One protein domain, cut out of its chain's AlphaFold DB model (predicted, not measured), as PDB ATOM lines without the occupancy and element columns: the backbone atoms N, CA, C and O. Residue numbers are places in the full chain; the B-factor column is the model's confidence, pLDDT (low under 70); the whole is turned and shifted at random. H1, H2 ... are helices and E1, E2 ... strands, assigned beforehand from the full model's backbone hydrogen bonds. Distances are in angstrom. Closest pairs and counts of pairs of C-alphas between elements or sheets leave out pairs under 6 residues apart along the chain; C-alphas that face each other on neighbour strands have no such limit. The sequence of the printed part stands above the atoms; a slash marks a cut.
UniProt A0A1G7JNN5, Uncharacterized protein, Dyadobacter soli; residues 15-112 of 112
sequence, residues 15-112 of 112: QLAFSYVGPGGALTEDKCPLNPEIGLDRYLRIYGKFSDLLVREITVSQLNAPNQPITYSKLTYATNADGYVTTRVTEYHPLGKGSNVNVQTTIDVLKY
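What this domain is: This is residues 15 to 112 of the 112 residues of an uncharacterized protein of Dyadobacter soli (UniProt A0A1G7JNN5). The domain is one strongly twisted antiparallel sheet of six strands, its strands' lines turning by 105 degrees from edge to edge, with a single short helix, H1, off the sheet on the connection from E2 to E3. The 98 printed residues run E1, E2, H1, E3, E4, E5, E6, and the sheet's order is E2, E1, E3, E4, E5, E6. The class is mostly strand, though under half of the residues are in named elements. The whole is compact, with a radius of gyration of the C-alphas of 14.3 A, yet elongated, spanning 43 by 27 by 26 A.

How they stand to each other: E1, residues 15 to 21, forms a hairpin with edge strand E2, residues 27 to 30, at 135 degrees; N 28 and O 20 are 2.9 A apart. H1, residues 44 to 47, is not on the sheet, and is too short for an O i to N i+4 pair; its one O i to N i+3 pair is within range. E3, residues 55 to 62, is antiparallel to E1, with N 17 and O 59 at 3.0 A. E2, H1 and E3 make a split strand-helix-strand unit, two strands running the same way with E1 between them, its crossover right-handed. E3, E4 of residues 71 to 79, E5 of residues 85 to 93 and edge strand E6 of residues 106 to 111 form a meander, each the antiparallel neighbour of the one before: N 58 and O 73 are 2.9 A apart, N 76 and O 89 2.9 A, N 90 and O 108 2.8 A.

Where its parts are: E1 begins at C-alpha 15, (199.070, 211.696, 95.458), and is 20.4 A long, as is E3. E4 measures 26.6 A, E5 23.0 A and E6 16.7 A, ending at C-alpha 111, (208.309, 204.212, 120.079).

The domain as a whole: The C-alphas of Asn 67 and Ala 81, the two farthest apart, are 44.9 A apart. The printed part has no cut; the links E2 to H1 and E5 to E6 are long. Residues 21 to 25 and 30 to 53 have pLDDT under 70.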
ATOM      1  N   GLN A  15     200.149 211.271  94.579       82.44
ATOM      2  CA  GLN A  15     199.070 211.696  95.458       82.44
ATOM      3  C   GLN A  15     199.065 210.815  96.705       82.44
ATOM      4  O   GLN A  15     199.134 209.590  96.596       82.44
ATOM      5  N   LEU A  16     198.970 211.443  97.877       81.06
ATOM      6  CA  LEU A  16     198.782 210.764  99.152       81.06
ATOM      7  C   LEU A  16     197.342 210.979  99.612       81.06
ATOM      8  O   LEU A  16     196.849 212.106  99.569       81.06
ATOM      9  N   ALA A  17     196.697 209.912 100.070       82.19
ATOM     10  CA  ALA A  17     195.430 209.990 100.785       82.19
ATOM     11  C   ALA A  17     195.587 209.354 102.166       82.19
ATOM     12  O   ALA A  17     196.234 208.313 102.311       82.19
ATOM     13  N   PHE A  18     195.002 210.002 103.167       80.88
ATOM     14  CA  PHE A  18     195.051 209.599 104.566       80.88
ATOM     15  C   PHE A  18     193.632 209.280 105.021       80.88
ATOM     16  O   PHE A  18     192.684 209.953 104.623       80.88
ATOM     17  N   SER A  19     193.449 208.252 105.840       80.19
ATOM     18  CA  SER A  19     192.132 207.942 106.402       80.19
ATOM     19  C   SER A  19     192.218 207.638 107.889       80.19
ATOM     20  O   SER A  19     193.136 206.952 108.346       80.19
ATOM     21  N   TYR A  20     191.245 208.145 108.644       75.75
ATOM     22  CA  TYR A  20     191.066 207.901 110.074       75.75
ATOM     23  C   TYR A  20     189.795 207.087 110.314       75.75
ATOM     24  O   TYR A  20     188.891 207.056 109.482       75.75
ATOM     25  N   VAL A  21     189.730 206.413 111.460       65.75
ATOM     26  CA  VAL A  21     188.523 205.704 111.889       65.75
ATOM     27  C   VAL A  21     187.762 206.614 112.841       65.75
ATOM     28  O   VAL A  21     188.230 206.872 113.947       65.75
ATOM     29  N   GLY A  22     186.613 207.113 112.396       60.09
ATOM     30  CA  GLY A  22     185.735 207.939 113.216       60.09
ATOM     31  C   GLY A  22     184.927 207.123 114.235       60.09
ATOM     32  O   GLY A  22     184.924 205.883 114.203       60.09
ATOM     33  N   PRO A  23     184.190 207.803 115.130       53.12
ATOM     34  CA  PRO A  23     183.256 207.157 116.049       53.12
ATOM     35  C   PRO A  23     182.287 206.238 115.287       53.12
ATOM     36  O   PRO A  23     181.639 206.665 114.335       53.12
ATOM     37  N   GLY A  24     182.204 204.964 115.684       59.19
ATOM     38  CA  GLY A  24     181.383 203.953 115.000       59.19
ATOM     39  C   GLY A  24     182.117 203.108 113.951       59.19
ATOM     40  O   GLY A  24     181.495 202.245 113.338       59.19
ATOM     41  N   GLY A  25     183.428 203.301 113.764       62.19
ATOM     42  CA  GLY A  25     184.257 202.412 112.940       62.19
ATOM     43  C   GLY A  25     184.310 202.768 111.452       62.19
ATOM     44  O   GLY A  25     184.969 202.068 110.685       62.19
ATOM     45  N   ALA A  26     183.646 203.846 111.030       72.25
ATOM     46  CA  ALA A  26     183.694 204.313 109.649       72.25
ATOM     47  C   ALA A  26     185.071 204.915 109.324       72.25
ATOM     48  O   ALA A  26     185.588 205.739 110.081       72.25
ATOM     49  N   LEU A  27     185.648 204.512 108.187       70.00
ATOM     50  CA  LEU A  27     186.832 205.157 107.627       70.00
ATOM     51  C   LEU A  27     186.416 206.461 106.947       70.00
ATOM     52  O   LEU A  27     185.598 206.446 106.027       70.00
ATOM     53  N   THR A  28     187.009 207.566 107.378       74.75
ATOM     54  CA  THR A  28     186.820 208.879 106.769       74.75
ATOM     55  C   THR A  28     188.142 209.332 106.172       74.75
ATOM     56  O   THR A  28     189.175 209.324 106.843       74.75
ATOM     57  N   GLU A  29     188.111 209.710 104.897       76.56
ATOM     58  CA  GLU A  29     189.263 210.300 104.221       76.56
ATOM     59  C   GLU A  29     189.528 211.707 104.766       76.56
ATOM     60  O   GLU A  29     188.619 212.537 104.880       76.56
ATOM     61  N   ASP A  30     190.785 211.973 105.101       69.50
ATOM     62  CA  ASP A  30     191.242 213.288 105.511       69.50
ATOM     63  C   ASP A  30     191.520 214.150 104.278       69.50
ATOM     64  O   ASP A  30     192.463 213.918 103.520       69.50
ATOM     65  N   LYS A  31     190.673 215.162 104.081       66.12
ATOM     66  CA  LYS A  31     190.788 216.117 102.972       66.12
ATOM     67  C   LYS A  31     191.837 217.199 103.226       66.12
ATOM     68  O   LYS A  31     192.239 217.873 102.281       66.12
ATOM     69  N   CYS A  32     192.249 217.376 104.479       61.22
ATOM     70  CA  CYS A  32     193.196 218.396 104.907       61.22
ATOM     71  C   CYS A  32     194.189 217.777 105.901       61.22
ATOM     72  O   CYS A  32     194.193 218.179 107.069       61.22
ATOM     73  N   PRO A  33     195.030 216.819 105.461       59.19
ATOM     74  CA  PRO A  33     195.984 216.175 106.346       59.19
ATOM     75  C   PRO A  33     196.906 217.231 106.945       59.19
ATOM     76  O   PRO A  33     197.672 217.883 106.235       59.19
ATOM     77  N   LEU A  34     196.820 217.401 108.266       52.81
ATOM     78  CA  LEU A  34     197.604 218.395 109.006       52.81
ATOM     79  C   LEU A  34     199.118 218.135 108.919       52.81
ATOM     80  O   LEU A  34     199.908 219.032 109.199       52.81
ATOM     81  N   ASN A  35     199.536 216.945 108.465       48.78
ATOM     82  CA  ASN A  35     200.932 216.638 108.184       48.78
ATOM     83  C   ASN A  35     201.087 215.576 107.076       48.78
ATOM     84  O   ASN A  35     200.674 214.433 107.271       48.78
ATOM     85  N   PRO A  36     201.717 215.902 105.931       47.72
ATOM     86  CA  PRO A  36     202.036 214.920 104.893       47.72
ATOM     87  C   PRO A  36     203.277 214.074 105.229       47.72
ATOM     88  O   PRO A  36     203.512 213.050 104.588       47.72
ATOM     89  N   GLU A  37     204.072 214.474 106.229       46.38
ATOM     90  CA  GLU A  37     205.194 213.682 106.725       46.38
ATOM     91  C   GLU A  37     204.730 212.744 107.838       46.38
ATOM     92  O   GLU A  37     204.025 213.133 108.763       46.38
ATOM     93  N   ILE A  38     205.143 211.485 107.726       49.62
ATOM     94  CA  ILE A  38     204.667 210.287 108.424       49.62
ATOM     95  C   ILE A  38     205.108 210.282 109.905       49.62
ATOM     96  O   ILE A  38     205.705 209.330 110.416       49.62
ATOM     97  N   GLY A  39     204.833 211.358 110.633       50.91
ATOM     98  CA  GLY A  39     205.025 211.520 112.065       50.91
ATOM     99  C   GLY A  39     203.673 211.634 112.752       50.91
ATOM    100  O   GLY A  39     202.723 212.164 112.188       50.91
ATOM    101  N   LEU A  40     203.569 211.133 113.984       53.44
ATOM    102  CA  LEU A  40     202.536 211.633 114.883       53.44
ATOM    103  C   LEU A  40     202.681 213.149 114.912       53.44
ATOM    104  O   LEU A  40     203.754 213.645 115.260       53.44
ATOM    105  N   ASP A  41     201.642 213.839 114.449       48.81
ATOM    106  CA  ASP A  41     201.642 215.284 114.338       48.81
ATOM    107  C   ASP A  41     202.127 215.868 115.667       48.81
ATOM    108  O   ASP A  41     201.535 215.633 116.727       48.81
ATOM    109  N   ARG A  42     203.240 216.606 115.623       47.19
ATOM    110  CA  ARG A  42     203.810 217.267 116.804       47.19
ATOM    111  C   ARG A  42     202.791 218.217 117.449       47.19
ATOM    112  O   ARG A  42     202.941 218.569 118.619       47.19
ATOM    113  N   TYR A  43     201.747 218.586 116.708       48.28
ATOM    114  CA  TYR A  43     200.652 219.445 117.123       48.28
ATOM    115  C   TYR A  43     199.398 218.696 117.601       48.28
ATOM    116  O   TYR A  43     198.500 219.345 118.128       48.28
ATOM    117  N   LEU A  44     199.323 217.356 117.546       52.84
ATOM    118  CA  LEU A  44     198.175 216.604 118.100       52.84
ATOM    119  C   LEU A  44     197.946 216.900 119.593       52.84
ATOM    120  O   LEU A  44     196.806 216.935 120.044       52.84
ATOM    121  N   ARG A  45     199.011 217.225 120.346       49.62
ATOM    122  CA  ARG A  45     198.931 217.677 121.750       49.62
ATOM    123  C   ARG A  45     198.109 218.967 121.935       49.62
ATOM    124  O   ARG A  45     197.665 219.236 123.046       49.62
ATOM    125  N   ILE A  46     197.942 219.763 120.878       49.41
ATOM    126  CA  ILE A  46     197.229 221.049 120.875       49.41
ATOM    127  C   ILE A  46     195.750 220.861 120.501       49.41
ATOM    128  O   ILE A  46     194.903 221.599 120.998       49.41
ATOM    129  N   TYR A  47     195.424 219.872 119.661       48.84
ATOM    130  CA  TYR A  47     194.106 219.761 119.018       48.84
ATOM    131  C   TYR A  47     193.141 218.732 119.639       48.84
ATOM    132  O   TYR A  47     191.977 218.701 119.248       48.84
ATOM    133  N   GLY A  48     193.559 217.921 120.621       49.25
ATOM    134  CA  GLY A  48     192.665 216.994 121.335       49.25
ATOM    135  C   GLY A  48     193.373 215.766 121.917       49.25
ATOM    136  O   GLY A  48     194.597 215.658 121.870       49.25
ATOM    137  N   LYS A  49     192.613 214.817 122.488       52.88
ATOM    138  CA  LYS A  49     193.158 213.493 122.843       52.88
ATOM    139  C   LYS A  49     193.439 212.720 121.555       52.88
ATOM    140  O   LYS A  49     192.624 212.733 120.639       52.88
ATOM    141  N   PHE A  50     194.582 212.037 121.494       57.03
ATOM    142  CA  PHE A  50     195.090 211.423 120.265       57.03
ATOM    143  C   PHE A  50     194.112 210.427 119.627       57.03
ATOM    144  O   PHE A  50     194.109 210.320 118.410       57.03
ATOM    145  N   SER A  51     193.280 209.724 120.405       55.19
ATOM    146  CA  SER A  51     192.497 208.559 119.958       55.19
ATOM    147  C   SER A  51     191.583 208.789 118.755       55.19
ATOM    148  O   SER A  51     191.427 207.870 117.951       55.19
ATOM    149  N   ASP A  52     191.000 209.979 118.623       52.88
ATOM    150  CA  ASP A  52     189.829 210.170 117.757       52.88
ATOM    151  C   ASP A  52     190.198 210.553 116.315       52.88
ATOM    152  O   ASP A  52     189.339 210.545 115.437       52.88
ATOM    153  N   LEU A  53     191.473 210.872 116.059       65.44
ATOM    154  CA  LEU A  53     191.946 211.414 114.777       65.44
ATOM    155  C   LEU A  53     193.278 210.799 114.309       65.44
ATOM    156  O   LEU A  53     193.968 211.372 113.468       65.44
ATOM    157  N   LEU A  54     193.674 209.629 114.830       73.50
ATOM    158  CA  LEU A  54     194.866 208.947 114.313       73.50
ATOM    159  C   LEU A  54     194.587 208.366 112.930       73.50
ATOM    160  O   LEU A  54     193.705 207.518 112.766       73.50
ATOM    161  N   VAL A  55     195.411 208.764 111.963       78.31
ATOM    162  CA  VAL A  55     195.485 208.137 110.642       78.31
ATOM    163  C   VAL A  55     195.710 206.641 110.813       78.31
ATOM    164  O   VAL A  55     196.691 206.230 111.414       78.31
ATOM    165  N   ARG A  56     194.829 205.815 110.262       80.94
ATOM    166  CA  ARG A  56     194.963 204.350 110.270       80.94
ATOM    167  C   ARG A  56     195.448 203.807 108.943       80.94
ATOM    168  O   ARG A  56     195.996 202.709 108.904       80.94
ATOM    169  N   GLU A  57     195.248 204.563 107.875       86.38
ATOM    170  CA  GLU A  57     195.536 204.122 106.523       86.38
ATOM    171  C   GLU A  57     196.149 205.249 105.708       86.38
ATOM    172  O   GLU A  57     195.707 206.397 105.784       86.38
ATOM    173  N   ILE A  58     197.155 204.899 104.913       85.88
ATOM    174  CA  ILE A  58     197.772 205.788 103.933       85.88
ATOM    175  C   ILE A  58     197.789 205.051 102.604       85.88
ATOM    176  O   ILE A  58     198.196 203.892 102.547       85.88
ATOM    177  N   THR A  59     197.380 205.719 101.532       88.00
ATOM    178  CA  THR A  59     197.551 205.215 100.167       88.00
ATOM    179  C   THR A  59     198.356 206.196  99.340       88.00
ATOM    180  O   THR A  59     198.125 207.403  99.429       88.00
ATOM    181  N   VAL A  60     199.273 205.682  98.521       87.25
ATOM    182  CA  VAL A  60     200.090 206.504  97.619       87.25
ATOM    183  C   VAL A  60     199.901 206.038  96.184       87.25
ATOM    184  O   VAL A  60     200.262 204.908  95.844       87.25
ATOM    185  N   SER A  61     199.374 206.932  95.353       86.62
ATOM    186  CA  SER A  61     199.156 206.726  93.920       86.62
ATOM    187  C   SER A  61     200.206 207.495  93.122       86.62
ATOM    188  O   SER A  61     200.396 208.690  93.348       86.62
ATOM    189  N   GLN A  62     200.881 206.836  92.179       85.06
ATOM    190  CA  GLN A  62     201.845 207.488  91.285       85.06
ATOM    191  C   GLN A  62     201.098 208.147  90.118       85.06
ATOM    192  O   GLN A  62     200.518 207.466  89.275       85.06
ATOM    193  N   LEU A  63     201.102 209.479  90.063       83.81
ATOM    194  CA  LEU A  63     200.354 210.255  89.064       83.81
ATOM    195  C   LEU A  63     201.021 210.216  87.684       83.81
ATOM    196  O   LEU A  63     200.349 210.263  86.657       83.81
ATOM    197  N   ASN A  64     202.345 210.094  87.660       82.25
ATOM    198  CA  ASN A  64     203.141 209.965  86.440       82.25
ATOM    199  C   ASN A  64     203.251 208.514  85.932       82.25
ATOM    200  O   ASN A  64     203.797 208.284  84.854       82.25
ATOM    201  N   ALA A  65     202.748 207.538  86.691       81.69
ATOM    202  CA  ALA A  65     202.820 206.121  86.361       81.69
ATOM    203  C   ALA A  65     201.524 205.404  86.790       81.69
ATOM    204  O   ALA A  65     201.548 204.591  87.713       81.69
ATOM    205  N   PRO A  66     200.386 205.660  86.115       77.81
ATOM    206  CA  PRO A  66     199.061 205.200  86.553       77.81
ATOM    207  C   PRO A  66     198.886 203.674  86.550       77.81
ATOM    208  O   PRO A  66     197.976 203.159  87.188       77.81
ATOM    209  N   ASN A  67     199.762 202.943  85.853       82.62
ATOM    210  CA  ASN A  67     199.773 201.477  85.847       82.62
ATOM    211  C   ASN A  67     200.560 200.876  87.025       82.62
ATOM    212  O   ASN A  67     200.611 199.654  87.157       82.62
ATOM    213  N   GLN A  68     201.222 201.700  87.844       83.75
ATOM    214  CA  GLN A  68     201.913 201.227  89.041       83.75
ATOM    215  C   GLN A  68     200.906 200.944  90.161       83.75
ATOM    216  O   GLN A  68     199.891 201.640  90.265       83.75
ATOM    217  N   PRO A  69     201.179 199.953  91.024       84.88
ATOM    218  CA  PRO A  69     200.326 199.674  92.166       84.88
ATOM    219  C   PRO A  69     200.167 200.897  93.073       84.88
ATOM    220  O   PRO A  69     201.129 201.611  93.366       84.88
ATOM    221  N   ILE A  70     198.947 201.101  93.566       89.81
ATOM    222  CA  ILE A  70     198.689 202.042  94.653       89.81
ATOM    223  C   ILE A  70     199.197 201.385  95.931       89.81
ATOM    224  O   ILE A  70     198.631 200.395  96.399       89.81
ATOM    225  N   THR A  71     200.276 201.924  96.486       89.94
ATOM    226  CA  THR A  71     200.851 201.384  97.721       89.94
ATOM    227  C   THR A  71     199.949 201.724  98.901       89.94
ATOM    228  O   THR A  71     199.243 202.736  98.885       89.94
ATOM    229  N   TYR A  72     199.963 200.874  99.921       91.00
ATOM    230  CA  TYR A  72     199.114 201.008 101.098       91.00
ATOM    231  C   TYR A  72     199.939 200.818 102.364       91.00
ATOM    232  O   TYR A  72     200.722 199.876 102.455       91.00
ATOM    233  N   SER A  73     199.728 201.672 103.357       90.25
ATOM    234  CA  SER A  73     200.265 201.493 104.700       90.25
ATOM    235  C   SER A  73     199.129 201.441 105.705       90.25
ATOM    236  O   SER A  73     198.250 202.304 105.698       90.25
ATOM    237  N   LYS A  74     199.193 200.471 106.613       89.31
ATOM    238  CA  LYS A  74     198.291 200.347 107.755       89.31
ATOM    239  C   LYS A  74     199.021 200.739 109.034       89.31
ATOM    240  O   LYS A  74     200.136 200.288 109.281       89.31
ATOM    241  N   LEU A  75     198.392 201.587 109.839       86.19
ATOM    242  CA  LEU A  75     198.971 202.158 111.048       86.19
ATOM    243  C   LEU A  75     198.173 201.707 112.276       86.19
ATOM    244  O   LEU A  75     196.975 201.976 112.416       86.19
ATOM    245  N   THR A  76     198.860 201.036 113.196       86.62
ATOM    246  CA  THR A  76     198.303 200.589 114.478       86.62
ATOM    247  C   THR A  76     199.011 201.307 115.618       86.62
ATOM    248  O   THR A  76     200.230 201.436 115.611       86.62
ATOM    249  N   TYR A  77     198.255 201.769 116.611       80.94
ATOM    250  CA  TYR A  77     198.776 202.571 117.716       80.94
ATOM    251  C   TYR A  77     198.443 201.936 119.058       80.94
ATOM    252  O   TYR A  77     197.345 201.405 119.233       80.94
ATOM    253  N   ALA A  78     199.369 202.066 120.003       83.62
ATOM    254  CA  ALA A  78     199.136 201.833 121.421       83.62
ATOM    255  C   ALA A  78     199.165 203.170 122.168       83.62
ATOM    256  O   ALA A  78     199.988 204.035 121.856       83.62
ATOM    257  N   THR A  79     198.283 203.330 123.156       79.50
ATOM    258  CA  THR A  79     198.201 204.531 123.997       79.50
ATOM    259  C   THR A  79     198.399 204.199 125.472       79.50
ATOM    260  O   THR A  79     198.055 203.102 125.913       79.50
ATOM    261  N   ASN A  80     198.928 205.144 126.248       80.94
ATOM    262  CA  ASN A  80     198.956 205.052 127.709       80.94
ATOM    263  C   ASN A  80     197.594 205.439 128.332       80.94
ATOM    264  O   ASN A  80     196.639 205.756 127.620       80.94
ATOM    265  N   ALA A  81     197.513 205.419 129.667       81.75
ATOM    266  CA  ALA A  81     196.290 205.735 130.416       81.75
ATOM    267  C   ALA A  81     195.779 207.172 130.195       81.75
ATOM    268  O   ALA A  81     194.577 207.415 130.251       81.75
ATOM    269  N   ASP A  82     196.679 208.106 129.886       76.81
ATOM    270  CA  ASP A  82     196.342 209.506 129.613       76.81
ATOM    271  C   ASP A  82     195.905 209.736 128.151       76.81
ATOM    272  O   ASP A  82     195.486 210.835 127.781       76.81
ATOM    273  N   GLY A  83     195.974 208.696 127.310       72.00
ATOM    274  CA  GLY A  83     195.598 208.746 125.899       72.00
ATOM    275  C   GLY A  83     196.704 209.245 124.966       72.00
ATOM    276  O   GLY A  83     196.410 209.574 123.818       72.00
ATOM    277  N   TYR A  84     197.961 209.299 125.417       73.50
ATOM    278  CA  TYR A  84     199.114 209.589 124.559       73.50
ATOM    279  C   TYR A  84     199.576 208.334 123.835       73.50
ATOM    280  O   TYR A  84     199.637 207.262 124.438       73.50
ATOM    281  N   VAL A  85     199.953 208.465 122.562       76.62
ATOM    282  CA  VAL A  85     200.570 207.353 121.836       76.62
ATOM    283  C   VAL A  85     201.934 207.030 122.437       76.62
ATOM    284  O   VAL A  85     202.770 207.910 122.595       76.62
ATOM    285  N   THR A  86     202.165 205.749 122.700       80.62
ATOM    286  CA  THR A  86     203.458 205.210 123.141       80.62
ATOM    287  C   THR A  86     204.151 204.409 122.046       80.62
ATOM    288  O   THR A  86     205.373 204.264 122.034       80.62
ATOM    289  N   THR A  87     203.390 203.838 121.114       83.19
ATOM    290  CA  THR A  87     203.939 203.031 120.023       83.19
ATOM    291  C   THR A  87     203.071 203.150 118.782       83.19
ATOM    292  O   THR A  87     201.842 203.168 118.870       83.19
ATOM    293  N   ARG A  88     203.724 203.183 117.621       85.56
ATOM    294  CA  ARG A  88     203.113 203.056 116.302       85.56
ATOM    295  C   ARG A  88     203.752 201.889 115.563       85.56
ATOM    296  O   ARG A  88     204.973 201.817 115.468       85.56
ATOM    297  N   VAL A  89     202.921 201.023 115.008       88.69
ATOM    298  CA  VAL A  89     203.308 199.965 114.076       88.69
ATOM    299  C   VAL A  89     202.814 200.358 112.692       88.69
ATOM    300  O   VAL A  89     201.626 200.642 112.530       88.69
ATOM    301  N   THR A  90     203.713 200.374 111.716       89.31
ATOM    302  CA  THR A  90     203.404 200.633 110.309       89.31
ATOM    303  C   THR A  90     203.605 199.346 109.521       89.31
ATOM    304  O   THR A  90     204.723 198.842 109.451       89.31
ATOM    305  N   GLU A  91     202.544 198.826 108.915       91.38
ATOM    306  CA  GLU A  91     202.587 197.695 107.984       91.38
ATOM    307  C   GLU A  91     202.518 198.248 106.552       91.38
ATOM    308  O   GLU A  91     201.521 198.864 106.175       91.38
ATOM    309  N   TYR A  92     203.580 198.077 105.763       90.88
ATOM    310  CA  TYR A  92     203.681 198.582 104.392       90.88
ATOM    311  C   TYR A  92     203.410 197.485 103.360       90.88
ATOM    312  O   TYR A  92     204.121 196.480 103.298       90.88
ATOM    313  N   HIS A  93     202.415 197.721 102.508       92.75
ATOM    314  CA  HIS A  93     201.935 196.832 101.458       92.75
ATOM    315  C   HIS A  93     202.215 197.442 100.072       92.75
ATOM    316  O   HIS A  93     201.468 198.316  99.608       92.75
ATOM    317  N   PRO A  94     203.277 196.996  99.381       88.75
ATOM    318  CA  PRO A  94     203.694 197.578  98.106       88.75
ATOM    319  C   PRO A  94     202.697 197.358  96.960       88.75
ATOM    320  O   PRO A  94     202.702 198.133  96.010       88.75
ATOM    321  N   LEU A  95     201.831 196.342  97.038       88.88
ATOM    322  CA  LEU A  95     200.791 196.072  96.035       88.88
ATOM    323  C   LEU A  95     199.391 196.560  96.454       88.88
ATOM    324  O   LEU A  95     198.401 196.250  95.791       88.88
ATOM    325  N   GLY A  96     199.288 197.313  97.553       88.19
ATOM    326  CA  GLY A  96     198.022 197.852  98.051       88.19
ATOM    327  C   GLY A  96     197.297 196.933  99.043       88.19
ATOM    328  O   GLY A  96     197.874 195.985  99.572       88.19
ATOM    329  N   LYS A  97     196.007 197.211  99.299       83.00
ATOM    330  CA  LYS A  97     195.152 196.494 100.280       83.00
ATOM    331  C   LYS A  97     194.863 195.023  99.930       83.00
ATOM    332  O   LYS A  97     194.306 194.298 100.750       83.00
ATOM    333  N   GLY A  98     195.167 194.606  98.702       79.94
ATOM    334  CA  GLY A  98     194.920 193.255  98.207       79.94
ATOM    335  C   GLY A  98     196.024 192.257  98.564       79.94
ATOM    336  O   GLY A  98     196.823 192.447  99.482       79.94
ATOM    337  N   SER A  99     196.076 191.166  97.802       76.44
ATOM    338  CA  SER A  99     197.123 190.155  97.946       76.44
ATOM    339  C   SER A  99     198.501 190.745  97.635       76.44
ATOM    340  O   SER A  99     198.733 191.251  96.541       76.44
ATOM    341  N   ASN A 100     199.422 190.637  98.592       84.25
ATOM    342  CA  ASN A 100     200.839 190.968  98.420       84.25
ATOM    343  C   ASN A 100     201.690 189.688  98.290       84.25
ATOM    344  O   ASN A 100     202.868 189.674  98.629       84.25
ATOM    345  N   VAL A 101     201.095 188.574  97.840       76.19
ATOM    346  CA  VAL A 101     201.810 187.300  97.663       76.19
ATOM    347  C   VAL A 101     203.033 187.508  96.763       76.19
ATOM    348  O   VAL A 101     202.955 188.184  95.742       76.19
ATOM    349  N   ASN A 102     204.164 186.917  97.156       79.19
ATOM    350  CA  ASN A 102     205.481 187.063  96.521       79.19
ATOM    351  C   ASN A 102     206.134 188.453  96.640       79.19
ATOM    352  O   ASN A 102     207.204 188.655  96.068       79.19
ATOM    353  N   VAL A 103     205.550 189.389  97.396       84.62
ATOM    354  CA  VAL A 103     206.179 190.678  97.709       84.62
ATOM    355  C   VAL A 103     206.221 190.878  99.219       84.62
ATOM    356  O   VAL A 103     205.250 190.640  99.933       84.62
ATOM    357  N   GLN A 104     207.376 191.288  99.732       83.88
ATOM    358  CA  GLN A 104     207.561 191.445 101.166       83.88
ATOM    359  C   GLN A 104     206.786 192.663 101.685       83.88
ATOM    360  O   GLN A 104     207.018 193.791 101.255       83.88
ATOM    361  N   THR A 105     205.894 192.425 102.646       87.06
ATOM    362  CA  THR A 105     205.350 193.471 103.517       87.06
ATOM    363  C   THR A 105     206.417 193.852 104.538       87.06
ATOM    364  O   THR A 105     207.009 192.982 105.181       87.06
ATOM    365  N   THR A 106     206.665 195.150 104.696       89.81
ATOM    366  CA  THR A 106     207.616 195.660 105.695       89.81
ATOM    367  C   THR A 106     206.854 196.103 106.933       89.81
ATOM    368  O   THR A 106     205.809 196.737 106.816       89.81
ATOM    369  N   ILE A 107     207.380 195.788 108.116       90.00
ATOM    370  CA  ILE A 107     206.821 196.242 109.389       90.00
ATOM    371  C   ILE A 107     207.854 197.132 110.067       90.00
ATOM    372  O   ILE A 107     208.987 196.704 110.283       90.00
ATOM    373  N   ASP A 108     207.447 198.349 110.411       87.69
ATOM    374  CA  ASP A 108     208.247 199.286 111.195       87.69
ATOM    375  C   ASP A 108     207.553 199.599 112.524       87.69
ATOM    376  O   ASP A 108     206.325 199.708 112.589       87.69
ATOM    377  N   VAL A 109     208.339 199.729 113.591       86.75
ATOM    378  CA  VAL A 109     207.843 199.988 114.946       86.75
ATOM    379  C   VAL A 109     208.544 201.212 115.509       86.75
ATOM    380  O   VAL A 109     209.729 201.179 115.835       86.75
ATOM    381  N   LEU A 110     207.772 202.276 115.708       81.56
ATOM    382  CA  LEU A 110     208.237 203.521 116.300       81.56
ATOM    383  C   LEU A 110     207.714 203.654 117.731       81.56
ATOM    384  O   LEU A 110     206.512 203.532 117.975       81.56
ATOM    385  N   LYS A 111     208.620 203.924 118.672       80.75
ATOM    386  CA  LYS A 111     208.309 204.212 120.079       80.75
ATOM    387  C   LYS A 111     208.467 205.712 120.340       80.75
ATOM    388  O   LYS A 111     209.373 206.319 119.770       80.75
ATOM    389  N   TYR A 112     207.590 206.269 121.172       70.06
ATOM    390  CA  TYR A 112     207.536 207.694 121.524       70.06
ATOM    391  C   TYR A 112     207.907 207.934 122.984       70.06
ATOM    392  O   TYR A 112     207.625 207.034 123.810       70.06
TER     393      TYR A 112